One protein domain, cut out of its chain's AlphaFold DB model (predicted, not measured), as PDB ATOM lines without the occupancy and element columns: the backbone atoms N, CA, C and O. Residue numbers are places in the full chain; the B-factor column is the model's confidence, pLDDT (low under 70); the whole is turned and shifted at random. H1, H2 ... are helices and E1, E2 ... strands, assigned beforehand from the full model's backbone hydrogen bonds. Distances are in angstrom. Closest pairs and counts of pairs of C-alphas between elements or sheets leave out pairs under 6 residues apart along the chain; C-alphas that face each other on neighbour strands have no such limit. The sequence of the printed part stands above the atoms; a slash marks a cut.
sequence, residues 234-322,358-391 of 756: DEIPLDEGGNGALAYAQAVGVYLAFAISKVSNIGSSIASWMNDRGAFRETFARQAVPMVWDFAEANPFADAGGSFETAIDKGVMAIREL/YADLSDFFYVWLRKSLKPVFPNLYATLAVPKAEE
ATOM      1  N   ASP A 234     -58.237   7.851  -8.294       73.94
ATOM      2  CA  ASP A 234     -59.125   7.026  -7.490       73.94
ATOM      3  C   ASP A 234     -58.712   7.053  -6.010       73.94
ATOM      4  O   ASP A 234     -57.540   7.199  -5.650       73.94
ATOM      5  N   GLU A 235     -59.714   6.949  -5.144       83.44
ATOM      6  CA  GLU A 235     -59.531   6.699  -3.714       83.44
ATOM      7  C   GLU A 235     -59.712   5.205  -3.415       83.44
ATOM      8  O   GLU A 235     -60.132   4.828  -2.325       83.44
ATOM      9  N   ILE A 236     -59.435   4.340  -4.398       89.25
ATOM     10  CA  ILE A 236     -59.541   2.895  -4.211       89.25
ATOM     11  C   ILE A 236     -58.352   2.462  -3.334       89.25
ATOM     12  O   ILE A 236     -57.206   2.818  -3.634       89.25
ATOM     13  N   PRO A 237     -58.587   1.725  -2.234       90.56
ATOM     14  CA  PRO A 237     -57.514   1.208  -1.393       90.56
ATOM     15  C   PRO A 237     -56.584   0.248  -2.143       90.56
ATOM     16  O   PRO A 237     -56.962  -0.403  -3.117       90.56
ATOM     17  N   LEU A 238     -55.364   0.097  -1.634       90.56
ATOM     18  CA  LEU A 238     -54.353  -0.817  -2.163       90.56
ATOM     19  C   LEU A 238     -54.840  -2.276  -2.196       90.56
ATOM     20  O   LEU A 238     -54.593  -2.968  -3.179       90.56
ATOM     21  N   ASP A 239     -55.548  -2.730  -1.155       90.00
ATOM     22  CA  ASP A 239     -56.083  -4.104  -1.047       90.00
ATOM     23  C   ASP A 239     -57.134  -4.424  -2.126       90.00
ATOM     24  O   ASP A 239     -57.311  -5.573  -2.519       90.00
ATOM     25  N   GLU A 240     -57.788  -3.396  -2.674       88.69
ATOM     26  CA  GLU A 240     -58.777  -3.522  -3.752       88.69
ATOM     27  C   GLU A 240     -58.162  -3.317  -5.150       88.69
ATOM     28  O   GLU A 240     -58.872  -3.283  -6.156       88.69
ATOM     29  N   GLY A 241     -56.833  -3.196  -5.238       86.00
ATOM     30  CA  GLY A 241     -56.117  -2.998  -6.500       86.00
ATOM     31  C   GLY A 241     -56.104  -1.551  -6.998       86.00
ATOM     32  O   GLY A 241     -55.870  -1.322  -8.188       86.00
ATOM     33  N   GLY A 242     -56.345  -0.577  -6.113       86.69
ATOM     34  CA  GLY A 242     -56.235   0.843  -6.437       86.69
ATOM     35  C   GLY A 242     -54.828   1.233  -6.895       86.69
ATOM     36  O   GLY A 242     -53.828   0.617  -6.521       86.69
ATOM     37  N   ASN A 243     -54.735   2.275  -7.717       82.38
ATOM     38  CA  ASN A 243     -53.454   2.826  -8.177       82.38
ATOM     39  C   ASN A 243     -53.384   4.362  -8.074       82.38
ATOM     40  O   ASN A 243     -52.448   4.987  -8.596       82.38
ATOM     41  N   GLY A 244     -54.358   4.952  -7.372       82.94
ATOM     42  CA  GLY A 244     -54.421   6.362  -7.038       82.94
ATOM     43  C   GLY A 244     -53.634   6.747  -5.784       82.94
ATOM     44  O   GLY A 244     -52.754   6.025  -5.305       82.94
ATOM     45  N   ALA A 245     -53.913   7.946  -5.264       85.31
ATOM     46  CA  ALA A 245     -53.111   8.560  -4.202       85.31
ATOM     47  C   ALA A 245     -53.194   7.791  -2.884       85.31
ATOM     48  O   ALA A 245     -52.181   7.630  -2.197       85.31
ATOM     49  N   LEU A 246     -54.383   7.274  -2.568       87.31
ATOM     50  CA  LEU A 246     -54.601   6.452  -1.388       87.31
ATOM     51  C   LEU A 246     -53.782   5.158  -1.463       87.31
ATOM     52  O   LEU A 246     -53.012   4.877  -0.545       87.31
ATOM     53  N   ALA A 247     -53.896   4.408  -2.563       89.56
ATOM     54  CA  ALA A 247     -53.160   3.163  -2.754       89.56
ATOM     55  C   ALA A 247     -51.637   3.371  -2.718       89.56
ATOM     56  O   ALA A 247     -50.923   2.580  -2.104       89.56
ATOM     57  N   TYR A 248     -51.136   4.466  -3.300       87.88
ATOM     58  CA  TYR A 248     -49.717   4.820  -3.229       87.88
ATOM     59  C   TYR A 248     -49.259   5.102  -1.790       87.88
ATOM     60  O   TYR A 248     -48.267   4.531  -1.335       87.88
ATOM     61  N   ALA A 249     -49.994   5.930  -1.043       89.88
ATOM     62  CA  ALA A 249     -49.675   6.224   0.355       89.88
ATOM     63  C   ALA A 249     -49.711   4.959   1.229       89.88
ATOM     64  O   ALA A 249     -48.832   4.745   2.065       89.88
ATOM     65  N   GLN A 250     -50.693   4.085   0.998       93.12
ATOM     66  CA  GLN A 250     -50.786   2.790   1.665       93.12
ATOM     67  C   GLN A 250     -49.605   1.880   1.305       93.12
ATOM     68  O   GLN A 250     -49.034   1.273   2.206       93.12
ATOM     69  N   ALA A 251     -49.171   1.838   0.040       91.06
ATOM     70  CA  ALA A 251     -48.007   1.062  -0.389       91.06
ATOM     71  C   ALA A 251     -46.714   1.544   0.286       91.06
ATOM     72  O   ALA A 251     -45.943   0.730   0.793       91.06
ATOM     73  N   VAL A 252     -46.505   2.863   0.384       91.50
ATOM     74  CA  VAL A 252     -45.398   3.441   1.168       91.50
ATOM     75  C   VAL A 252     -45.482   2.992   2.631       91.50
ATOM     76  O   VAL A 252     -44.479   2.561   3.200       91.50
ATOM     77  N   GLY A 253     -46.679   3.009   3.226       93.75
ATOM     78  CA  GLY A 253     -46.921   2.496   4.577       93.75
ATOM     79  C   GLY A 253     -46.532   1.023   4.758       93.75
ATOM     80  O   GLY A 253     -45.936   0.673   5.778       93.75
ATOM     81  N   VAL A 254     -46.797   0.168   3.764       94.00
ATOM     82  CA  VAL A 254     -46.385  -1.250   3.762       94.00
ATOM     83  C   VAL A 254     -44.865  -1.386   3.806       94.00
ATOM     84  O   VAL A 254     -44.340  -2.111   4.653       94.00
ATOM     85  N   TYR A 255     -44.140  -0.650   2.961       92.94
ATOM     86  CA  TYR A 255     -42.674  -0.692   2.961       92.94
ATOM     87  C   TYR A 255     -42.068  -0.162   4.267       92.94
ATOM     88  O   TYR A 255     -41.126  -0.754   4.795       92.94
ATOM     89  N   LEU A 256     -42.642   0.895   4.851       94.19
ATOM     90  CA  LEU A 256     -42.228   1.383   6.172       94.19
ATOM     91  C   LEU A 256     -42.497   0.349   7.278       94.19
ATOM     92  O   LEU A 256     -41.683   0.185   8.186       94.19
ATOM     93  N   ALA A 257     -43.588  -0.414   7.191       94.69
ATOM     94  CA  ALA A 257     -43.863  -1.506   8.124       94.69
ATOM     95  C   ALA A 257     -42.864  -2.677   7.986       94.69
ATOM     96  O   ALA A 257     -42.538  -3.334   8.980       94.69
ATOM     97  N   PHE A 258     -42.308  -2.912   6.793       93.25
ATOM     98  CA  PHE A 258     -41.196  -3.855   6.620       93.25
ATOM     99  C   PHE A 258     -39.915  -3.366   7.303       93.25
ATOM    100  O   PHE A 258     -39.214  -4.176   7.914       93.25
ATOM    101  N   ALA A 259     -39.638  -2.058   7.282       93.44
ATOM    102  CA  ALA A 259     -38.526  -1.484   8.039       93.44
ATOM    103  C   ALA A 259     -38.711  -1.695   9.553       93.44
ATOM    104  O   ALA A 259     -37.774  -2.131  10.221       93.44
ATOM    105  N   ILE A 260     -39.932  -1.516  10.080       92.75
ATOM    106  CA  ILE A 260     -40.259  -1.859  11.478       92.75
ATOM    107  C   ILE A 260     -39.966  -3.336  11.753       92.75
ATOM    108  O   ILE A 260     -39.289  -3.644  12.728       92.75
ATOM    109  N   SER A 261     -40.397  -4.250  10.879       93.00
ATOM    110  CA  SER A 261     -40.114  -5.685  11.037       93.00
ATOM    111  C   SER A 261     -38.612  -5.971  11.096       93.00
ATOM    112  O   SER A 261     -38.164  -6.761  11.926       93.00
ATOM    113  N   LYS A 262     -37.810  -5.305  10.256       91.25
ATOM    114  CA  LYS A 262     -36.350  -5.443  10.286       91.25
ATOM    115  C   LYS A 262     -35.740  -4.928  11.582       91.25
ATOM    116  O   LYS A 262     -34.887  -5.623  12.123       91.25
ATOM    117  N   VAL A 263     -36.198  -3.789  12.097       91.62
ATOM    118  CA  VAL A 263     -35.746  -3.260  13.391       91.62
ATOM    119  C   VAL A 263     -36.173  -4.177  14.538       91.62
ATOM    120  O   VAL A 263     -35.349  -4.514  15.376       91.62
ATOM    121  N   SER A 264     -37.409  -4.682  14.559       91.12
ATOM    122  CA  SER A 264     -37.861  -5.630  15.589       91.12
ATOM    123  C   SER A 264     -37.061  -6.936  15.577       91.12
ATOM    124  O   SER A 264     -36.810  -7.506  16.632       91.12
ATOM    125  N   ASN A 265     -36.611  -7.399  14.406       90.19
ATOM    126  CA  ASN A 265     -35.790  -8.606  14.278       90.19
ATOM    127  C   ASN A 265     -34.421  -8.494  14.980       90.19
ATOM    128  O   ASN A 265     -33.821  -9.512  15.317       90.19
ATOM    129  N   ILE A 266     -33.917  -7.282  15.200       89.31
ATOM    130  CA  ILE A 266     -32.618  -7.012  15.844       89.31
ATOM    131  C   ILE A 266     -32.754  -6.276  17.182       89.31
ATOM    132  O   ILE A 266     -31.832  -6.301  17.984       89.31
ATOM    133  N   GLY A 267     -33.900  -5.649  17.441       88.06
ATOM    134  CA  GLY A 267     -34.269  -5.012  18.702       88.06
ATOM    135  C   GLY A 267     -35.066  -5.961  19.589       88.06
ATOM    136  O   GLY A 267     -36.191  -5.653  19.979       88.06
ATOM    137  N   SER A 268     -34.518  -7.145  19.854       88.06
ATOM    138  CA  SER A 268     -35.118  -8.131  20.754       88.06
ATOM    139  C   SER A 268     -34.077  -8.621  21.753       88.06
ATOM    140  O   SER A 268     -32.887  -8.657  21.447       88.06
ATOM    141  N   SER A 269     -34.521  -9.098  22.917       88.25
ATOM    142  CA  SER A 269     -33.646  -9.740  23.909       88.25
ATOM    143  C   SER A 269     -33.062 -11.082  23.439       88.25
ATOM    144  O   SER A 269     -32.485 -11.813  24.238       88.25
ATOM    145  N   ILE A 270     -33.278 -11.449  22.173       89.50
ATOM    146  CA  ILE A 270     -32.821 -12.690  21.547       89.50
ATOM    147  C   ILE A 270     -31.790 -12.410  20.440       89.50
ATOM    148  O   ILE A 270     -31.070 -13.311  20.009       89.50
ATOM    149  N   ALA A 271     -31.669 -11.155  19.998       89.31
ATOM    150  CA  ALA A 271     -30.604 -10.736  19.099       89.31
ATOM    151  C   ALA A 271     -29.251 -10.804  19.824       89.31
ATOM    152  O   ALA A 271     -29.154 -10.403  20.977       89.31
ATOM    153  N   SER A 272     -28.200 -11.298  19.168       88.00
ATOM    154  CA  SER A 272     -26.865 -11.463  19.775       88.00
ATOM    155  C   SER A 272     -25.784 -10.773  18.943       88.00
ATOM    156  O   SER A 272     -26.066 -10.203  17.895       88.00
ATOM    157  N   TRP A 273     -24.520 -10.844  19.360       85.94
ATOM    158  CA  TRP A 273     -23.399 -10.386  18.533       85.94
ATOM    159  C   TRP A 273     -22.909 -11.478  17.570       85.94
ATOM    160  O   TRP A 273     -22.907 -12.671  17.890       85.94
ATOM    161  N   MET A 274     -22.493 -11.070  16.371       84.00
ATOM    162  CA  MET A 274     -21.699 -11.873  15.446       84.00
ATOM    163  C   MET A 274     -20.214 -11.667  15.760       84.00
ATOM    164  O   MET A 274     -19.657 -10.599  15.502       84.00
ATOM    165  N   ASN A 275     -19.572 -12.698  16.312       75.44
ATOM    166  CA  ASN A 275     -18.186 -12.624  16.787       75.44
ATOM    167  C   ASN A 275     -17.142 -12.450  15.666       75.44
ATOM    168  O   ASN A 275     -16.014 -12.065  15.946       75.44
ATOM    169  N   ASP A 276     -17.490 -12.747  14.413       71.88
ATOM    170  CA  ASP A 276     -16.587 -12.704  13.257       71.88
ATOM    171  C   ASP A 276     -16.500 -11.316  12.605       71.88
ATOM    172  O   ASP A 276     -15.447 -10.939  12.095       71.88
ATOM    173  N   ARG A 277     -17.599 -10.554  12.602       75.31
ATOM    174  CA  ARG A 277     -17.702  -9.268  11.883       75.31
ATOM    175  C   ARG A 277     -18.086  -8.083  12.762       75.31
ATOM    176  O   ARG A 277     -18.192  -6.975  12.248       75.31
ATOM    177  N   GLY A 278     -18.320  -8.299  14.060       75.25
ATOM    178  CA  GLY A 278     -18.723  -7.233  14.983       75.25
ATOM    179  C   GLY A 278     -20.082  -6.617  14.633       75.25
ATOM    180  O   GLY A 278     -20.272  -5.415  14.783       75.25
ATOM    181  N   ALA A 279     -21.012  -7.430  14.125       81.06
ATOM    182  CA  ALA A 279     -22.347  -7.009  13.697       81.06
ATOM    183  C   ALA A 279     -23.449  -7.650  14.556       81.06
ATOM    184  O   ALA A 279     -23.204  -8.626  15.266       81.06
ATOM    185  N   PHE A 280     -24.674  -7.131  14.470       83.94
ATOM    186  CA  PHE A 280     -25.840  -7.740  15.112       83.94
ATOM    187  C   PHE A 280     -26.232  -9.040  14.406       83.94
ATOM    188  O   PHE A 280     -26.361  -9.079  13.183       83.94
ATOM    189  N   ARG A 281     -26.459 -10.092  15.189       86.56
ATOM    190  CA  ARG A 281     -27.117 -11.331  14.778       86.56
ATOM    191  C   ARG A 281     -28.607 -11.199  15.052       86.56
ATOM    192  O   ARG A 281     -29.003 -10.889  16.173       86.56
ATOM    193  N   GLU A 282     -29.422 -11.453  14.038       88.19
ATOM    194  CA  GLU A 282     -30.865 -11.301  14.166       88.19
ATOM    195  C   GLU A 282     -31.516 -12.386  15.039       88.19
ATOM    196  O   GLU A 282     -30.974 -13.476  15.226       88.19
ATOM    197  N   THR A 283     -32.729 -12.097  15.517       89.50
ATOM    198  CA  THR A 283     -33.566 -12.994  16.335       89.50
ATOM    199  C   THR A 283     -33.742 -14.362  15.675       89.50
ATOM    200  O   THR A 283     -33.636 -15.393  16.334       89.50
ATOM    201  N   PHE A 284     -33.953 -14.384  14.355       87.50
ATOM    202  CA  PHE A 284     -34.118 -15.611  13.567       87.50
ATOM    203  C   PHE A 284     -32.821 -16.053  12.876       87.50
ATOM    204  O   PHE A 284     -32.801 -16.336  11.681       87.50
ATOM    205  N   ALA A 285     -31.718 -16.150  13.625       77.12
ATOM    206  CA  ALA A 285     -30.475 -16.752  13.124       77.12
ATOM    207  C   ALA A 285     -30.610 -18.254  12.788       77.12
ATOM    208  O   ALA A 285     -29.743 -18.841  12.141       77.12
ATOM    209  N   ARG A 286     -31.685 -18.892  13.262       75.19
ATOM    210  CA  ARG A 286     -32.093 -20.267  12.952       75.19
ATOM    211  C   ARG A 286     -33.576 -20.267  12.573       75.19
ATOM    212  O   ARG A 286     -34.272 -19.278  12.777       75.19
ATOM    213  N   GLN A 287     -34.082 -21.402  12.089       78.25
ATOM    214  CA  GLN A 287     -35.515 -21.641  11.822       78.25
ATOM    215  C   GLN A 287     -36.345 -21.787  13.120       78.25
ATOM    216  O   GLN A 287     -37.262 -22.596  13.200       78.25
ATOM    217  N   ALA A 288     -35.979 -21.054  14.170       83.56
ATOM    218  CA  ALA A 288     -36.587 -21.058  15.491       83.56
ATOM    219  C   ALA A 288     -36.192 -19.770  16.223       83.56
ATOM    220  O   ALA A 288     -35.223 -19.115  15.844       83.56
ATOM    221  N   VAL A 289     -36.901 -19.453  17.304       87.25
ATOM    222  CA  VAL A 289     -36.495 -18.422  18.263       87.25
ATOM    223  C   VAL A 289     -35.568 -19.082  19.296       87.25
ATOM    224  O   VAL A 289     -36.053 -19.865  20.117       87.25
ATOM    225  N   PRO A 290     -34.239 -18.874  19.234       84.06
ATOM    226  CA  PRO A 290     -33.310 -19.565  20.117       84.06
ATOM    227  C   PRO A 290     -33.342 -18.981  21.532       84.06
ATOM    228  O   PRO A 290     -33.611 -17.799  21.729       84.06
ATOM    229  N   MET A 291     -32.976 -19.793  22.525       84.50
ATOM    230  CA  MET A 291     -32.552 -19.249  23.815       84.50
ATOM    231  C   MET A 291     -31.132 -18.699  23.675       84.50
ATOM    232  O   MET A 291     -30.230 -19.417  23.237       84.50
ATOM    233  N   VAL A 292     -30.938 -17.441  24.059       85.25
ATOM    234  CA  VAL A 292     -29.625 -16.794  24.149       85.25
ATOM    235  C   VAL A 292     -29.432 -16.259  25.563       85.25
ATOM    236  O   VAL A 292     -30.396 -15.876  26.223       85.25
ATOM    237  N   TRP A 293     -28.188 -16.277  26.029       85.00
ATOM    238  CA  TRP A 293     -27.828 -15.826  27.377       85.00
ATOM    239  C   TRP A 293     -27.343 -14.378  27.391       85.00
ATOM    240  O   TRP A 293     -27.582 -13.668  28.361       85.00
ATOM    241  N   ASP A 294     -26.747 -13.940  26.280       84.56
ATOM    242  CA  ASP A 294     -26.275 -12.578  26.066       84.56
ATOM    243  C   ASP A 294     -26.968 -11.996  24.836       84.56
ATOM    244  O   ASP A 294     -26.998 -12.633  23.775       84.56
ATOM    245  N   PHE A 295     -27.506 -10.784  24.977       87.56
ATOM    246  CA  PHE A 295     -28.184 -10.086  23.893       87.56
ATOM    247  C   PHE A 295     -27.481  -8.782  23.518       87.56
ATOM    248  O   PHE A 295     -26.774  -8.163  24.313       87.56
ATOM    249  N   ALA A 296     -27.671  -8.390  22.267       86.44
ATOM    250  CA  ALA A 296     -27.189  -7.154  21.685       86.44
ATOM    251  C   ALA A 296     -28.391  -6.271  21.355       86.44
ATOM    252  O   ALA A 296     -29.370  -6.752  20.792       86.44
ATOM    253  N   GLU A 297     -28.307  -4.979  21.662       84.69
ATOM    254  CA  GLU A 297     -29.363  -4.021  21.342       84.69
ATOM    255  C   GLU A 297     -28.817  -2.935  20.417       84.69
ATOM    256  O   GLU A 297     -27.836  -2.255  20.730       84.69
ATOM    257  N   ALA A 298     -29.442  -2.795  19.250       83.56
ATOM    258  CA  ALA A 298     -29.172  -1.691  18.344       83.56
ATOM    259  C   ALA A 298     -30.013  -0.482  18.763       83.56
ATOM    260  O   ALA A 298     -31.206  -0.618  19.024       83.56
ATOM    261  N   ASN A 299     -29.419   0.712  18.778       87.69
ATOM    262  CA  ASN A 299     -30.193   1.937  18.950       87.69
ATOM    263  C   ASN A 299     -30.958   2.236  17.643       87.69
ATOM    264  O   ASN A 299     -30.318   2.569  16.640       87.69
ATOM    265  N   PRO A 300     -32.305   2.174  17.627       89.12
ATOM    266  CA  PRO A 300     -33.086   2.354  16.404       89.12
ATOM    267  C   PRO A 300     -33.024   3.784  15.845       89.12
ATOM    268  O   PRO A 300     -33.370   3.989  14.682       89.12
ATOM    269  N   PHE A 301     -32.575   4.755  16.649       90.94
ATOM    270  CA  PHE A 301     -32.486   6.177  16.304       90.94
ATOM    271  C   PHE A 301     -31.051   6.661  16.052       90.94
ATOM    272  O   PHE A 301     -30.838   7.856  15.864       90.94
ATOM    273  N   ALA A 302     -30.059   5.769  16.104       87.81
ATOM    274  CA  ALA A 302     -28.677   6.117  15.789       87.81
ATOM    275  C   ALA A 302     -28.406   6.043  14.281       87.81
ATOM    276  O   ALA A 302     -29.095   5.335  13.554       87.81
ATOM    277  N   ASP A 303     -27.338   6.691  13.828       84.38
ATOM    278  CA  ASP A 303     -26.755   6.435  12.507       84.38
ATOM    279  C   ASP A 303     -25.782   5.246  12.604       84.38
ATOM    280  O   ASP A 303     -24.561   5.393  12.658       84.38
ATOM    281  N   ALA A 304     -26.339   4.050  12.812       80.81
ATOM    282  CA  ALA A 304     -25.569   2.832  13.030       80.81
ATOM    283  C   ALA A 304     -26.282   1.598  12.474       80.81
ATOM    284  O   ALA A 304     -27.496   1.587  12.250       80.81
ATOM    285  N   GLY A 305     -25.517   0.515  12.310       78.12
ATOM    286  CA  GLY A 305     -26.050  -0.777  11.893       78.12
ATOM    287  C   GLY A 305     -27.204  -1.215  12.794       78.12
ATOM    288  O   GLY A 305     -27.025  -1.403  13.991       78.12
ATOM    289  N   GLY A 306     -28.385  -1.375  12.199       81.50
ATOM    290  CA  GLY A 306     -29.598  -1.767  12.912       81.50
ATOM    291  C   GLY A 306     -30.555  -0.630  13.273       81.50
ATOM    292  O   GLY A 306     -31.578  -0.871  13.912       81.50
ATOM    293  N   SER A 307     -30.264   0.590  12.825       90.62
ATOM    294  CA  SER A 307     -31.195   1.706  12.916       90.62
ATOM    295  C   SER A 307     -32.387   1.582  11.967       90.62
ATOM    296  O   SER A 307     -32.376   0.812  10.998       90.62
ATOM    297  N   PHE A 308     -33.423   2.379  12.230       92.38
ATOM    298  CA  PHE A 308     -34.592   2.475  11.359       92.38
ATOM    299  C   PHE A 308     -34.239   3.038   9.976       92.38
ATOM    300  O   PHE A 308     -34.716   2.519   8.969       92.38
ATOM    301  N   GLU A 309     -33.348   4.029   9.915       92.00
ATOM    302  CA  GLU A 309     -32.848   4.603   8.661       92.00
ATOM    303  C   GLU A 309     -32.106   3.554   7.822       92.00
ATOM    304  O   GLU A 309     -32.464   3.321   6.670       92.00
ATOM    305  N   THR A 310     -31.210   2.777   8.445       90.62
ATOM    306  CA  THR A 310     -30.530   1.653   7.776       90.62
ATOM    307  C   THR A 310     -31.525   0.624   7.224       90.62
ATOM    308  O   THR A 310     -31.302   0.028   6.165       90.62
ATOM    309  N   ALA A 311     -32.618   0.356   7.947       91.50
ATOM    310  CA  ALA A 311     -33.650  -0.575   7.496       91.50
ATOM    311  C   ALA A 311     -34.418  -0.038   6.275       91.50
ATOM    312  O   ALA A 311     -34.706  -0.817   5.360       91.50
ATOM    313  N   ILE A 312     -34.704   1.268   6.235       93.44
ATOM    314  CA  ILE A 312     -35.307   1.940   5.075       93.44
ATOM    315  C   ILE A 312     -34.361   1.883   3.879       93.44
ATOM    316  O   ILE A 312     -34.780   1.431   2.815       93.44
ATOM    317  N   ASP A 313     -33.096   2.259   4.051       91.12
ATOM    318  CA  ASP A 313     -32.117   2.303   2.962       91.12
ATOM    319  C   ASP A 313     -31.947   0.942   2.294       91.12
ATOM    320  O   ASP A 313     -31.994   0.835   1.068       91.12
ATOM    321  N   LYS A 314     -31.854  -0.133   3.087       88.31
ATOM    322  CA  LYS A 314     -31.821  -1.505   2.559       88.31
ATOM    323  C   LYS A 314     -33.087  -1.856   1.776       88.31
ATOM    324  O   LYS A 314     -33.003  -2.533   0.752       88.31
ATOM    325  N   GLY A 315     -34.251  -1.404   2.242       90.00
ATOM    326  CA  GLY A 315     -35.516  -1.553   1.522       90.00
ATOM    327  C   GLY A 315     -35.509  -0.809   0.185       90.00
ATOM    328  O   GLY A 315     -35.857  -1.390  -0.840       90.00
ATOM    329  N   VAL A 316     -35.046   0.442   0.170       90.38
ATOM    330  CA  VAL A 316     -34.922   1.267  -1.042       90.38
ATOM    331  C   VAL A 316     -33.951   0.639  -2.037       90.38
ATOM    332  O   VAL A 316     -34.272   0.570  -3.222       90.38
ATOM    333  N   MET A 317     -32.801   0.140  -1.576       89.75
ATOM    334  CA  MET A 317     -31.849  -0.589  -2.419       89.75
ATOM    335  C   MET A 317     -32.524  -1.777  -3.107       89.75
ATOM    336  O   MET A 317     -32.417  -1.909  -4.319       89.75
ATOM    337  N   ALA A 318     -33.276  -2.597  -2.366       88.00
ATOM    338  CA  ALA A 318     -33.988  -3.734  -2.948       88.00
ATOM    339  C   ALA A 318     -35.054  -3.302  -3.969       88.00
ATOM    340  O   ALA A 318     -35.179  -3.923  -5.019       88.00
ATOM    341  N   ILE A 319     -35.802  -2.229  -3.687       85.56
ATOM    342  CA  ILE A 319     -36.837  -1.710  -4.596       85.56
ATOM    343  C   ILE A 319     -36.224  -1.173  -5.897       85.56
ATOM    344  O   ILE A 319     -36.813  -1.360  -6.958       85.56
ATOM    345  N   ARG A 320     -35.048  -0.531  -5.844       85.25
ATOM    346  CA  ARG A 320     -34.357  -0.000  -7.035       85.25
ATOM    347  C   ARG A 320     -33.957  -1.085  -8.035       85.25
ATOM    348  O   ARG A 320     -33.945  -0.809  -9.229       85.25
ATOM    349  N   GLU A 321     -33.682  -2.291  -7.545       86.06
ATOM    350  CA  GLU A 321     -33.333  -3.454  -8.368       86.06
ATOM    351  C   GLU A 321     -34.563  -4.178  -8.944       86.06
ATOM    352  O   GLU A 321     -34.424  -5.064  -9.790       86.06
ATOM    353  N   LEU A 322     -35.784  -3.837  -8.508       80.88
ATOM    354  CA  LEU A 322     -36.989  -4.458  -9.052       80.88
ATOM    355  C   LEU A 322     -37.258  -3.963 -10.484       80.88
ATOM    356  O   LEU A 322     -37.140  -2.767 -10.770       80.88
ATOM    357  N   TYR A 358     -44.024 -22.121  10.463       86.62
ATOM    358  CA  TYR A 358     -44.136 -20.769   9.907       86.62
ATOM    359  C   TYR A 358     -45.150 -19.905  10.654       86.62
ATOM    360  O   TYR A 358     -44.858 -18.736  10.912       86.62
ATOM    361  N   ALA A 359     -46.314 -20.445  11.021       90.00
ATOM    362  CA  ALA A 359     -47.360 -19.662  11.675       90.00
ATOM    363  C   ALA A 359     -46.963 -19.209  13.089       90.00
ATOM    364  O   ALA A 359     -47.312 -18.095  13.478       90.00
ATOM    365  N   ASP A 360     -46.209 -20.022  13.836       89.31
ATOM    366  CA  ASP A 360     -45.717 -19.636  15.167       89.31
ATOM    367  C   ASP A 360     -44.615 -18.581  15.060       89.31
ATOM    368  O   ASP A 360     -44.643 -17.570  15.756       89.31
ATOM    369  N   LEU A 361     -43.653 -18.782  14.153       90.62
ATOM    370  CA  LEU A 361     -42.553 -17.834  13.962       90.62
ATOM    371  C   LEU A 361     -43.059 -16.493  13.412       90.62
ATOM    372  O   LEU A 361     -42.550 -15.434  13.779       90.62
ATOM    373  N   SER A 362     -44.092 -16.526  12.569       92.25
ATOM    374  CA  SER A 362     -44.699 -15.328  11.986       92.25
ATOM    375  C   SER A 362     -45.426 -14.464  13.013       92.25
ATOM    376  O   SER A 362     -45.522 -13.255  12.792       92.25
ATOM    377  N   ASP A 363     -45.886 -15.015  14.146       92.88
ATOM    378  CA  ASP A 363     -46.535 -14.223  15.202       92.88
ATOM    379  C   ASP A 363     -45.636 -13.094  15.717       92.88
ATOM    380  O   ASP A 363     -46.132 -12.003  16.012       92.88
ATOM    381  N   PHE A 364     -44.316 -13.320  15.744       92.56
ATOM    382  CA  PHE A 364     -43.330 -12.313  16.133       92.56
ATOM    383  C   PHE A 364     -43.475 -11.022  15.320       92.56
ATOM    384  O   PHE A 364     -43.484  -9.931  15.886       92.56
ATOM    385  N   PHE A 365     -43.627 -11.133  13.998       93.25
ATOM    386  CA  PHE A 365     -43.802  -9.981  13.111       93.25
ATOM    387  C   PHE A 365     -45.262  -9.545  13.013       93.25
ATOM    388  O   PHE A 365     -45.551  -8.350  12.924       93.25
ATOM    389  N   TYR A 366     -46.192 -10.502  13.050       94.06
ATOM    390  CA  TYR A 366     -47.618 -10.268  12.856       94.06
ATOM    391  C   TYR A 366     -48.173  -9.244  13.843       94.06
ATOM    392  O   TYR A 366     -48.931  -8.368  13.439       94.06
ATOM    393  N   VAL A 367     -47.770  -9.288  15.117       91.25
ATOM    394  CA  VAL A 367     -48.254  -8.339  16.135       91.25
ATOM    395  C   VAL A 367     -47.872  -6.893  15.797       91.25
ATOM    396  O   VAL A 367     -48.697  -5.988  15.964       91.25
ATOM    397  N   TRP A 368     -46.659  -6.669  15.285       91.31
ATOM    398  CA  TRP A 368     -46.188  -5.343  14.873       91.31
ATOM    399  C   TRP A 368     -46.876  -4.877  13.594       91.31
ATOM    400  O   TRP A 368     -47.444  -3.784  13.562       91.31
ATOM    401  N   LEU A 369     -46.894  -5.735  12.572       94.94
ATOM    402  CA  LEU A 369     -47.512  -5.434  11.283       94.94
ATOM    403  C   LEU A 369     -49.018  -5.200  11.412       94.94
ATOM    404  O   LEU A 369     -49.558  -4.294  10.793       94.94
ATOM    405  N   ARG A 370     -49.706  -5.947  12.277       94.50
ATOM    406  CA  ARG A 370     -51.139  -5.774  12.528       94.50
ATOM    407  C   ARG A 370     -51.479  -4.378  13.031       94.50
ATOM    408  O   ARG A 370     -52.531  -3.851  12.678       94.50
ATOM    409  N   LYS A 371     -50.635  -3.774  13.870       91.06
ATOM    410  CA  LYS A 371     -50.901  -2.426  14.393       91.06
ATOM    411  C   LYS A 371     -50.864  -1.365  13.296       91.06
ATOM    412  O   LYS A 371     -51.693  -0.462  13.328       91.06
ATOM    413  N   SER A 372     -49.930  -1.474  12.355       91.62
ATOM    414  CA  SER A 372     -49.734  -0.483  11.293       91.62
ATOM    415  C   SER A 372     -50.547  -0.772  10.030       91.62
ATOM    416  O   SER A 372     -51.020   0.162   9.391       91.62
ATOM    417  N   LEU A 373     -50.744  -2.044   9.675       95.69
ATOM    418  CA  LEU A 373     -51.288  -2.454   8.377       95.69
ATOM    419  C   LEU A 373     -52.735  -2.942   8.415       95.69
ATOM    420  O   LEU A 373     -53.329  -3.095   7.352       95.69
ATOM    421  N   LYS A 374     -53.357  -3.129   9.586       94.75
ATOM    422  CA  LYS A 374     -54.788  -3.483   9.656       94.75
ATOM    423  C   LYS A 374     -55.718  -2.490   8.930       94.75
ATOM    424  O   LYS A 374     -56.672  -2.961   8.320       94.75
ATOM    425  N   PRO A 375     -55.484  -1.161   8.947       93.12
ATOM    426  CA  PRO A 375     -56.287  -0.229   8.149       93.12
ATOM    427  C   PRO A 375     -56.111  -0.384   6.630       93.12
ATOM    428  O   PRO A 375     -56.959   0.088   5.883       93.12
ATOM    429  N   VAL A 376     -55.015  -1.007   6.181       94.12
ATOM    430  CA  VAL A 376     -54.709  -1.240   4.760       94.12
ATOM    431  C   VAL A 376     -55.218  -2.609   4.312       94.12
ATOM    432  O   VAL A 376     -55.889  -2.695   3.295       94.12
ATOM    433  N   PHE A 377     -54.941  -3.656   5.093       93.50
ATOM    434  CA  PHE A 377     -55.311  -5.048   4.822       93.50
ATOM    435  C   PHE A 377     -56.172  -5.611   5.966       93.50
ATOM    436  O   PHE A 377     -55.691  -6.399   6.793       93.50
ATOM    437  N   PRO A 378     -57.449  -5.207   6.077       92.12
ATOM    438  CA  PRO A 378     -58.295  -5.573   7.212       92.12
ATOM    439  C   PRO A 378     -58.528  -7.083   7.316       92.12
ATOM    440  O   PRO A 378     -58.576  -7.614   8.428       92.12
ATOM    441  N   ASN A 379     -58.618  -7.776   6.176       89.62
ATOM    442  CA  ASN A 379     -58.836  -9.221   6.116       89.62
ATOM    443  C   ASN A 379     -57.592 -10.007   6.552       89.62
ATOM    444  O   ASN A 379     -57.704 -10.925   7.363       89.62
ATOM    445  N   LEU A 380     -56.403  -9.605   6.086       89.31
ATOM    446  CA  LEU A 380     -55.137 -10.261   6.438       89.31
ATOM    447  C   LEU A 380     -54.824 -10.151   7.939       89.31
ATOM    448  O   LEU A 380     -54.241 -11.062   8.522       89.31
ATOM    449  N   TYR A 381     -55.243  -9.050   8.573       92.50
ATOM    450  CA  TYR A 381     -54.982  -8.750   9.985       92.50
ATOM    451  C   TYR A 381     -56.223  -8.859  10.894       92.50
ATOM    452  O   TYR A 381     -56.287  -8.245  11.974       92.50
ATOM    453  N   ALA A 382     -57.230  -9.631  10.473       90.88
ATOM    454  CA  ALA A 382     -58.492  -9.777  11.197       90.88
ATOM    455  C   ALA A 382     -58.301 -10.440  12.576       90.88
ATOM    456  O   ALA A 382     -58.838  -9.967  13.584       90.88
ATOM    457  N   THR A 383     -57.483 -11.490  12.643       90.94
ATOM    458  CA  THR A 383     -57.250 -12.305  13.845       90.94
ATOM    459  C   THR A 383     -56.223 -11.678  14.793       90.94
ATOM    460  O   THR A 383     -55.480 -10.765  14.425       90.94
ATOM    461  N   LEU A 384     -56.178 -12.147  16.048       90.00
ATOM    462  CA  LEU A 384     -55.183 -11.709  17.041       90.00
ATOM    463  C   LEU A 384     -53.764 -12.201  16.700       90.00
ATOM    464  O   LEU A 384     -52.794 -11.499  16.965       90.00
ATOM    465  N   ALA A 385     -53.671 -13.385  16.104       91.56
ATOM    466  CA  ALA A 385     -52.439 -14.076  15.750       91.56
ATOM    467  C   ALA A 385     -52.622 -14.772  14.392       91.56
ATOM    468  O   ALA A 385     -53.762 -14.942  13.943       91.56
ATOM    469  N   VAL A 386     -51.532 -15.201  13.753       91.44
ATOM    470  CA  VAL A 386     -51.575 -15.913  12.461       91.44
ATOM    471  C   VAL A 386     -52.457 -17.173  12.572       91.44
ATOM    472  O   VAL A 386     -52.479 -17.783  13.639       91.44
ATOM    473  N   PRO A 387     -53.218 -17.597  11.552       88.75
ATOM    474  CA  PRO A 387     -53.964 -18.857  11.613       88.75
ATOM    475  C   PRO A 387     -53.031 -20.077  11.740       88.75
ATOM    476  O   PRO A 387     -52.170 -20.285  10.892       88.75
ATOM    477  N   LYS A 388     -53.201 -20.899  12.791       89.62
ATOM    478  CA  LYS A 388     -52.409 -22.137  13.008       89.62
ATOM    479  C   LYS A 388     -53.103 -23.402  12.517       89.62
ATOM    480  O   LYS A 388     -52.433 -24.365  12.167       89.62
ATOM    481  N   ALA A 389     -54.437 -23.412  12.520       85.75
ATOM    482  CA  ALA A 389     -55.225 -24.602  12.192       85.75
ATOM    483  C   ALA A 389     -55.117 -24.998  10.709       85.75
ATOM    484  O   ALA A 389     -55.190 -26.175  10.378       85.75
ATOM    485  N   GLU A 390     -54.935 -24.008   9.833       82.56
ATOM    486  CA  GLU A 390     -54.813 -24.197   8.383       82.56
ATOM    487  C   GLU A 390     -53.368 -24.493   7.945       82.56
ATOM    488  O   GLU A 390     -53.133 -24.876   6.801       82.56
ATOM    489  N   GLU A 391     -52.387 -24.325   8.840       89.88
ATOM    490  CA  GLU A 391     -50.985 -24.591   8.533       89.88
ATOM    491  C   GLU A 391     -50.733 -26.100   8.443       89.88
ATOM    492  O   GLU A 391     -50.900 -26.843   9.412       89.88
TER     493      GLU A 391
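This is residues 234 to 322 and 358 to 391 of the 756 residues of the protein "Y1_Tnp domain-containing protein" of Candidatus Methyloumidiphilus alinensis (UniProt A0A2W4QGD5). One long helix, H1, makes the long axis, and two shorter helices, H2 and H3, pack across it at steep tilts from roughly opposite sides. A small hairpin, E1 and E2, lies beyond the last residues of H1; a long loop, residues 282 to 307, leads from it to H2, and the tail 374 to 391 folds back beside H3. The printed part has 123 residues, with three named helices and two strands in the order H1, E1, E2, H2, H3; the two-strand sheet, E1 - E2, is antiparallel. The class is mostly helix, though under half of the residues are in named elements. The whole is only just compact, close to loose, with a radius of gyration of the C-alphas of 16.5 A and spans of 51 by 38 by 24 A.

H1, residues 245 to 266, touches H2, residues 308 to 320, with residues 255 to 263 alone; the closest C-alphas, of Ala 259 and Ala 311, are 5.0 A apart, and the tilt is steep, 57 degrees, opposite ways. H1 also touches H3, residues 358 to 373, at a steep tilt of 49 degrees, opposite ways; the closest C-alphas, of Ser 261 and Phe 365, are 6.0 A apart. H2 and H3 are apart. E1, residues 272 to 274, and E2, residues 279 to 281, form an antiparallel hairpin, with N 274 and O 279 within hydrogen-bond range at 2.8 A. Every O i to N i+4 pair is within range in H2, 17 of 18 in H1 and 7 of 12 in H3.

H1 runs 32.6 A from C-alpha 245 at (-53.111, 8.560, -4.202). E1 measures 6.8 A, E2 6.5 A and H2 18.6 A. H3, 19.7 A, has a kink of 59 degrees near residue 365 and ends at C-alpha 373 at (-51.288, -2.454, 8.377).

The C-alphas farthest apart, of Asp 234 and Trp 293, are 52.1 A apart. Residues 323 to 357 are not printed; C-alphas 322 and 358 are 26.0 A apart across the cut. The link E2 to H2 is long. No printed residue is under 70 in pLDDT.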